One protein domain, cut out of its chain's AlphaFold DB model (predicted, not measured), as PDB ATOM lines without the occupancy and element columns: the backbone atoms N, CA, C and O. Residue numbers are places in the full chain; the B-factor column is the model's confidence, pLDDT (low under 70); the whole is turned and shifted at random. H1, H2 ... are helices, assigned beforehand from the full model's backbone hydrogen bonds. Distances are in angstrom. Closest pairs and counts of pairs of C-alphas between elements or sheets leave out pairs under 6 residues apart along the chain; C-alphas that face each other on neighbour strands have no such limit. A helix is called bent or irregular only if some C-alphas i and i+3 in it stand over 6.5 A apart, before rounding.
ATOM      1  N   CYS A 150     113.363 107.340 152.073       71.12
ATOM      2  CA  CYS A 150     112.606 106.796 150.943       71.12
ATOM      3  C   CYS A 150     111.231 106.243 151.384       71.12
ATOM      4  O   CYS A 150     110.198 106.608 150.816       71.12
ATOM      5  N   LYS A 151     111.191 105.439 152.461       73.31
ATOM      6  CA  LYS A 151     109.954 104.892 153.054       73.31
ATOM      7  C   LYS A 151     108.955 105.977 153.480       73.31
ATOM      8  O   LYS A 151     107.754 105.767 153.339       73.31
ATOM      9  N   ARG A 152     109.424 107.127 153.972       74.88
ATOM     10  CA  ARG A 152     108.574 108.254 154.392       74.88
ATOM     11  C   ARG A 152     108.163 109.148 153.229       74.88
ATOM     12  O   ARG A 152     106.980 109.247 152.914       74.88
ATOM     13  N   ASP A 153     109.141 109.772 152.584       74.25
ATOM     14  CA  ASP A 153     108.933 110.837 151.607       74.25
ATOM     15  C   ASP A 153     108.213 110.305 150.357       74.25
ATOM     16  O   ASP A 153     107.353 110.993 149.805       74.25
ATOM     17  N   VAL A 154     108.528 109.065 149.949       70.62
ATOM     18  CA  VAL A 154     107.967 108.408 148.757       70.62
ATOM     19  C   VAL A 154     106.858 107.421 149.121       70.62
ATOM     20  O   VAL A 154     105.728 107.599 148.672       70.62
ATOM     21  N   ILE A 155     107.137 106.384 149.925       72.81
ATOM     22  CA  ILE A 155     106.187 105.257 150.074       72.81
ATOM     23  C   ILE A 155     104.983 105.626 150.960       72.81
ATOM     24  O   ILE A 155     103.850 105.346 150.585       72.81
ATOM     25  N   LEU A 156     105.190 106.339 152.075       74.62
ATOM     26  CA  LEU A 156     104.102 107.001 152.819       74.62
ATOM     27  C   LEU A 156     103.669 108.347 152.203       74.62
ATOM     28  O   LEU A 156     102.761 108.992 152.725       74.62
ATOM     29  N   SER A 157     104.300 108.777 151.102       78.56
ATOM     30  CA  SER A 157     104.006 110.036 150.401       78.56
ATOM     31  C   SER A 157     104.037 111.284 151.304       78.56
ATOM     32  O   SER A 157     103.259 112.222 151.112       78.56
ATOM     33  N   GLU A 158     104.949 111.334 152.283       80.44
ATOM     34  CA  GLU A 158     105.055 112.454 153.233       80.44
ATOM     35  C   GLU A 158     105.347 113.797 152.519       80.44
ATOM     36  O   GLU A 158     104.799 114.824 152.910       80.44
ATOM     37  N   ASP A 159     106.088 113.788 151.398       75.38
ATOM     38  CA  ASP A 159     106.387 114.982 150.570       75.38
ATOM     39  C   ASP A 159     105.146 115.477 149.769       75.38
ATOM     40  O   ASP A 159     105.097 116.617 149.286       75.38
ATOM     41  N   ALA A 160     104.102 114.643 149.653       77.19
ATOM     42  CA  ALA A 160     102.796 115.006 149.090       77.19
ATOM     43  C   ALA A 160     101.789 115.480 150.157       77.19
ATOM     44  O   ALA A 160     100.821 116.170 149.816       77.19
ATOM     45  N   PHE A 161     102.003 115.165 151.440       80.31
ATOM     46  CA  PHE A 161     101.100 115.560 152.519       80.31
ATOM     47  C   PHE A 161     101.180 117.069 152.803       80.31
ATOM     48  O   PHE A 161     102.112 117.573 153.430       80.31
ATOM     49  N   ARG A 162     100.159 117.816 152.368       79.31
ATOM     50  CA  ARG A 162     100.091 119.277 152.526       79.31
ATOM     51  C   ARG A 162      98.928 119.682 153.421       79.31
ATOM     52  O   ARG A 162      97.778 119.701 152.999       79.31
ATOM     53  N   SER A 163      99.248 120.076 154.652       83.56
ATOM     54  CA  SER A 163      98.307 120.683 155.596       83.56
ATOM     55  C   SER A 163      98.819 122.045 156.053       83.56
ATOM     56  O   SER A 163     100.001 122.186 156.356       83.56
ATOM     57  N   LEU A 164      97.926 123.035 156.146       86.56
ATOM     58  CA  LEU A 164      98.226 124.355 156.721       86.56
ATOM     59  C   LEU A 164      98.220 124.345 158.263       86.56
ATOM     60  O   LEU A 164      98.679 125.296 158.891       86.56
ATOM     61  N   LYS A 165      97.706 123.280 158.896       91.00
ATOM     62  CA  LYS A 165      97.629 123.162 160.360       91.00
ATOM     63  C   LYS A 165      98.926 122.560 160.908       91.00
ATOM     64  O   LYS A 165      99.135 121.351 160.816       91.00
ATOM     65  N   THR A 166      99.764 123.379 161.546       85.75
ATOM     66  CA  THR A 166     101.047 122.948 162.142       85.75
ATOM     67  C   THR A 166     100.895 121.839 163.192       85.75
ATOM     68  O   THR A 166     101.795 121.022 163.358       85.75
ATOM     69  N   SER A 167      99.753 121.757 163.882       85.69
ATOM     70  CA  SER A 167      99.428 120.631 164.769       85.69
ATOM     71  C   SER A 167      99.344 119.305 164.005       85.69
ATOM     72  O   SER A 167      99.984 118.334 164.397       85.69
ATOM     73  N   VAL A 168      98.636 119.281 162.874       84.81
ATOM     74  CA  VAL A 168      98.499 118.091 162.018       84.81
ATOM     75  C   VAL A 168      99.838 117.724 161.372       84.81
ATOM     76  O   VAL A 168     100.189 116.549 161.344       84.81
ATOM     77  N   GLN A 169     100.629 118.712 160.932       82.44
ATOM     78  CA  GLN A 169     102.001 118.481 160.451       82.44
ATOM     79  C   GLN A 169     102.869 117.784 161.516       82.44
ATOM     80  O   GLN A 169     103.535 116.798 161.213       82.44
ATOM     81  N   LYS A 170     102.832 118.256 162.773       82.38
ATOM     82  CA  LYS A 170     103.578 117.652 163.894       82.38
ATOM     83  C   LYS A 170     103.112 116.229 164.213       82.38
ATOM     84  O   LYS A 170     103.953 115.370 164.471       82.38
ATOM     85  N   VAL A 171     101.801 115.972 164.175       86.88
ATOM     86  CA  VAL A 171     101.249 114.621 164.361       86.88
ATOM     87  C   VAL A 171     101.736 113.692 163.247       86.88
ATOM     88  O   VAL A 171     102.331 112.666 163.557       86.88
ATOM     89  N   MET A 172     101.599 114.071 161.972       83.06
ATOM     90  CA  MET A 172     102.066 113.245 160.848       83.06
ATOM     91  C   MET A 172     103.576 112.983 160.896       83.06
ATOM     92  O   MET A 172     103.991 111.834 160.787       83.06
ATOM     93  N   ALA A 173     104.398 113.999 161.177       80.50
ATOM     94  CA  ALA A 173     105.848 113.840 161.330       80.50
ATOM     95  C   ALA A 173     106.260 112.927 162.509       80.50
ATOM     96  O   ALA A 173     107.405 112.480 162.561       80.50
ATOM     97  N   THR A 174     105.345 112.641 163.444       80.56
ATOM     98  CA  THR A 174     105.540 111.691 164.555       80.56
ATOM     99  C   THR A 174     104.985 110.301 164.212       80.56
ATOM    100  O   THR A 174     105.626 109.289 164.491       80.56
ATOM    101  N   VAL A 175     103.816 110.242 163.564       82.88
ATOM    102  CA  VAL A 175     103.126 108.996 163.194       82.88
ATOM    103  C   VAL A 175     103.805 108.289 162.019       82.88
ATOM    104  O   VAL A 175     103.956 107.073 162.082       82.88
ATOM    105  N   SER A 176     104.280 108.997 160.988       80.38
ATOM    106  CA  SER A 176     104.926 108.374 159.819       80.38
ATOM    107  C   SER A 176     106.172 107.543 160.186       80.38
ATOM    108  O   SER A 176     106.229 106.376 159.794       80.38
ATOM    109  N   PRO A 177     107.137 108.034 160.999       73.56
ATOM    110  CA  PRO A 177     108.224 107.198 161.521       73.56
ATOM    111  C   PRO A 177     107.743 105.982 162.325       73.56
ATOM    112  O   PRO A 177     108.305 104.895 162.188       73.56
ATOM    113  N   MET A 178     106.701 106.148 163.146       77.94
ATOM    114  CA  MET A 178     106.155 105.071 163.977       77.94
ATOM    115  C   MET A 178     105.493 103.982 163.121       77.94
ATOM    116  O   MET A 178     105.745 102.800 163.340       77.94
ATOM    117  N   ALA A 179     104.727 104.371 162.098       80.19
ATOM    118  CA  ALA A 179     104.144 103.466 161.115       80.19
ATOM    119  C   ALA A 179     105.230 102.703 160.342       80.19
ATOM    120  O   ALA A 179     105.169 101.479 160.274       80.19
ATOM    121  N   VAL A 180     106.277 103.376 159.845       77.00
ATOM    122  CA  VAL A 180     107.416 102.698 159.188       77.00
ATOM    123  C   VAL A 180     108.061 101.658 160.108       77.00
ATOM    124  O   VAL A 180     108.336 100.542 159.663       77.00
ATOM    125  N   CYS A 181     108.290 101.998 161.378       74.50
ATOM    126  CA  CYS A 181     108.947 101.104 162.333       74.50
ATOM    127  C   CYS A 181     108.049  99.893 162.690       74.50
ATOM    128  O   CYS A 181     108.526  98.761 162.710       74.50
ATOM    129  N   LEU A 182     106.733 100.098 162.863       75.75
ATOM    130  CA  LEU A 182     105.751  99.027 163.100       75.75
ATOM    131  C   LEU A 182     105.569  98.100 161.887       75.75
ATOM    132  O   LEU A 182     105.564  96.879 162.038       75.75
ATOM    133  N   LEU A 183     105.437  98.663 160.681       70.94
ATOM    134  CA  LEU A 183     105.243  97.889 159.453       70.94
ATOM    135  C   LEU A 183     106.520  97.142 159.032       70.94
ATOM    136  O   LEU A 183     106.423  96.039 158.504       70.94
ATOM    137  N   SER A 184     107.714  97.670 159.332       66.00
ATOM    138  CA  SER A 184     108.982  96.944 159.111       66.00
ATOM    139  C   SER A 184     109.124  95.686 159.984       66.00
ATOM    140  O   SER A 184     109.948  94.831 159.679       66.00
ATOM    141  N   GLY A 185     108.326  95.548 161.051       63.28
ATOM    142  CA  GLY A 185     108.278  94.357 161.907       63.28
ATOM    143  C   GLY A 185     107.326  93.251 161.431       63.28
ATOM    144  O   GLY A 185     107.106  92.293 162.169       63.28
ATOM    145  N   GLN A 186     106.721  93.376 160.246       60.50
ATOM    146  CA  GLN A 186     105.744  92.424 159.705       60.50
ATOM    147  C   GLN A 186     106.318  91.673 158.493       60.50
ATOM    148  O   GLN A 186     106.871  92.284 157.586       60.50
ATOM    149  N   ASN A 187     106.115  90.350 158.421       54.34
ATOM    150  CA  ASN A 187     106.609  89.482 157.334       54.34
ATOM    151  C   ASN A 187     105.800  89.612 156.017       54.34
ATOM    152  O   ASN A 187     105.409  88.615 155.409       54.34
ATOM    153  N   LYS A 188     105.504  90.841 155.584       59.00
ATOM    154  CA  LYS A 188     104.826  91.172 154.320       59.00
ATOM    155  C   LYS A 188     105.580  92.307 153.625       59.00
ATOM    156  O   LYS A 188     106.303  93.058 154.273       59.00
ATOM    157  N   SER A 189     105.416  92.455 152.311       61.78
ATOM    158  CA  SER A 189     106.030  93.574 151.592       61.78
ATOM    159  C   SER A 189     105.474  94.913 152.095       61.78
ATOM    160  O   SER A 189     104.273  95.052 152.337       61.78
ATOM    161  N   MET A 190     106.347  95.914 152.245       62.75
ATOM    162  CA  MET A 190     105.957  97.206 152.826       62.75
ATOM    163  C   MET A 190     104.870  97.930 152.014       62.75
ATOM    164  O   MET A 190     104.040  98.596 152.619       62.75
ATOM    165  N   SER A 191     104.805  97.734 150.689       53.53
ATOM    166  CA  SER A 191     103.687  98.231 149.867       53.53
ATOM    167  C   SER A 191     102.350  97.677 150.361       53.53
ATOM    168  O   SER A 191     101.531  98.441 150.848       53.53
ATOM    169  N   ALA A 192     102.183  96.348 150.380       67.00
ATOM    170  CA  ALA A 192     100.926  95.701 150.767       67.00
ATOM    171  C   ALA A 192     100.508  95.977 152.226       67.00
ATOM    172  O   ALA A 192      99.341  95.837 152.587       67.00
ATOM    173  N   LEU A 193     101.462  96.355 153.082       63.81
ATOM    174  CA  LEU A 193     101.212  96.817 154.448       63.81
ATOM    175  C   LEU A 193     100.749  98.280 154.511       63.81
ATOM    176  O   LEU A 193      99.932  98.617 155.365       63.81
ATOM    177  N   ILE A 194     101.256  99.133 153.620       63.44
ATOM    178  CA  ILE A 194     100.839 100.533 153.484       63.44
ATOM    179  C   ILE A 194      99.475 100.615 152.794       63.44
ATOM    180  O   ILE A 194      98.620 101.347 153.280       63.44
ATOM    181  N   ASP A 195      99.218  99.801 151.769       66.69
ATOM    182  CA  ASP A 195      97.904  99.672 151.125       66.69
ATOM    183  C   ASP A 195      96.827  99.299 152.171       66.69
ATOM    184  O   ASP A 195      95.847 100.022 152.362       66.69
ATOM    185  N   LEU A 196      97.087  98.252 152.969       67.44
ATOM    186  CA  LEU A 196      96.227  97.814 154.079       67.44
ATOM    187  C   LEU A 196      96.027  98.890 155.166       67.44
ATOM    188  O   LEU A 196      94.968  98.947 155.795       67.44
ATOM    189  N   PHE A 197      97.035  99.730 155.417       70.38
ATOM    190  CA  PHE A 197      96.934 100.847 156.358       70.38
ATOM    191  C   PHE A 197      96.094 101.999 155.787       70.38
ATOM    192  O   PHE A 197      95.250 102.541 156.499       70.38
ATOM    193  N   LEU A 198      96.276 102.346 154.510       68.62
ATOM    194  CA  LEU A 198      95.542 103.407 153.816       68.62
ATOM    195  C   LEU A 198      94.054 103.073 153.645       68.62
ATOM    196  O   LEU A 198      93.212 103.957 153.810       68.62
ATOM    197  N   ASP A 199      93.712 101.808 153.389       70.75
ATOM    198  CA  ASP A 199      92.317 101.356 153.362       70.75
ATOM    199  C   ASP A 199      91.633 101.565 154.719       70.75
ATOM    200  O   ASP A 199      90.545 102.149 154.797       70.75
ATOM    201  N   LYS A 200      92.312 101.163 155.799       69.75
ATOM    202  CA  LYS A 200      91.816 101.278 157.179       69.75
ATOM    203  C   LYS A 200      91.908 102.681 157.766       69.75
ATOM    204  O   LYS A 200      91.238 102.967 158.754       69.75
ATOM    205  N   ILE A 201      92.666 103.594 157.159       61.28
ATOM    206  CA  ILE A 201      92.807 104.967 157.663       61.28
ATOM    207  C   ILE A 201      91.457 105.701 157.714       61.28
ATOM    208  O   ILE A 201      91.263 106.577 158.549       61.28
ATOM    209  N   LYS A 202      90.493 105.293 156.877       61.38
ATOM    210  CA  LYS A 202      89.111 105.801 156.861       61.38
ATOM    211  C   LYS A 202      88.299 105.393 158.100       61.38
ATOM    212  O   LYS A 202      87.367 106.106 158.449       61.38
ATOM    213  N   GLU A 203      88.649 104.285 158.760       65.00
ATOM    214  CA  GLU A 203      88.038 103.830 160.021       65.00
ATOM    215  C   GLU A 203      88.455 104.763 161.183       65.00
ATOM    216  O   GLU A 203      87.649 105.086 162.051       65.00
ATOM    217  N   LEU A 204      89.696 105.274 161.161       50.38
ATOM    218  CA  LEU A 204      90.271 106.141 162.206       50.38
ATOM    219  C   LEU A 204      89.717 107.579 162.234       50.38
ATOM    220  O   LEU A 204      89.958 108.294 163.205       50.38
TER     221      LEU A 204
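This is residues 150 to 204 of the 207 residues of the protein "Transposase family protein" of Runella sp. YX9 (UniProt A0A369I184). One long helix, H2, makes the length of the domain; the short helix H1 sits across one side of it, and H3 folds back from its last residues so that H2 and H3 make an open V. Residues 199 to 204, at the end of the V's second arm, stick out free. The printed part has 55 residues with three named helices, H1, H2 and H3 in that order, and no named strand; the class is all helix. The whole is compact, with a radius of gyration of the C-alphas of 11.5 A and spans of 35 by 26 by 16 A.

Find C-alpha 166 at (101.047, 122.948, 162.142); from there H2, residues 166 to 183, runs 25.5 A to C-alpha 183 at (105.243, 97.889, 159.453). H2 is neither bent nor irregular, but only just: C-alphas 174 and 177 are 6.0 A apart. H1 is residues 150 to 155, 6.7 A long. H3, residues 190 to 200, runs 15.3 A and ends at C-alpha 200, (91.816, 101.278, 157.179).

Look along H2 at residues 176 to 180, which alone touch H1; the closest C-alphas, of Arg 152 and Ser 176, are 6.5 A apart. Their lines are only just about perpendicular, at 70.1 degrees. With residue 183 alone, H2 only just touches H3, with 3 pairs of C-alphas within 8 A; the closest, of Leu 183 and Leu 193, are 6.5 A apart. H2 and H3 run opposite ways at a steep tilt of 51 degrees. H1 and H3 are close but not clearly touching, the closest C-alphas being those of Ile 155 and Ser 191, 7.5 A apart. In H3 every O i to N i+4 pair is within hydrogen-bond range; in H2 12 of 14 are, in H1 1 of 2.

The C-alphas farthest apart are those of Leu 164 and Asn 187, at 35.9 A. The printed part has no cut, and both links are short. Mean pLDDT of the printed part is 73.0; look for values under 70 at residues 184 to 196, 198 and 200 to 204.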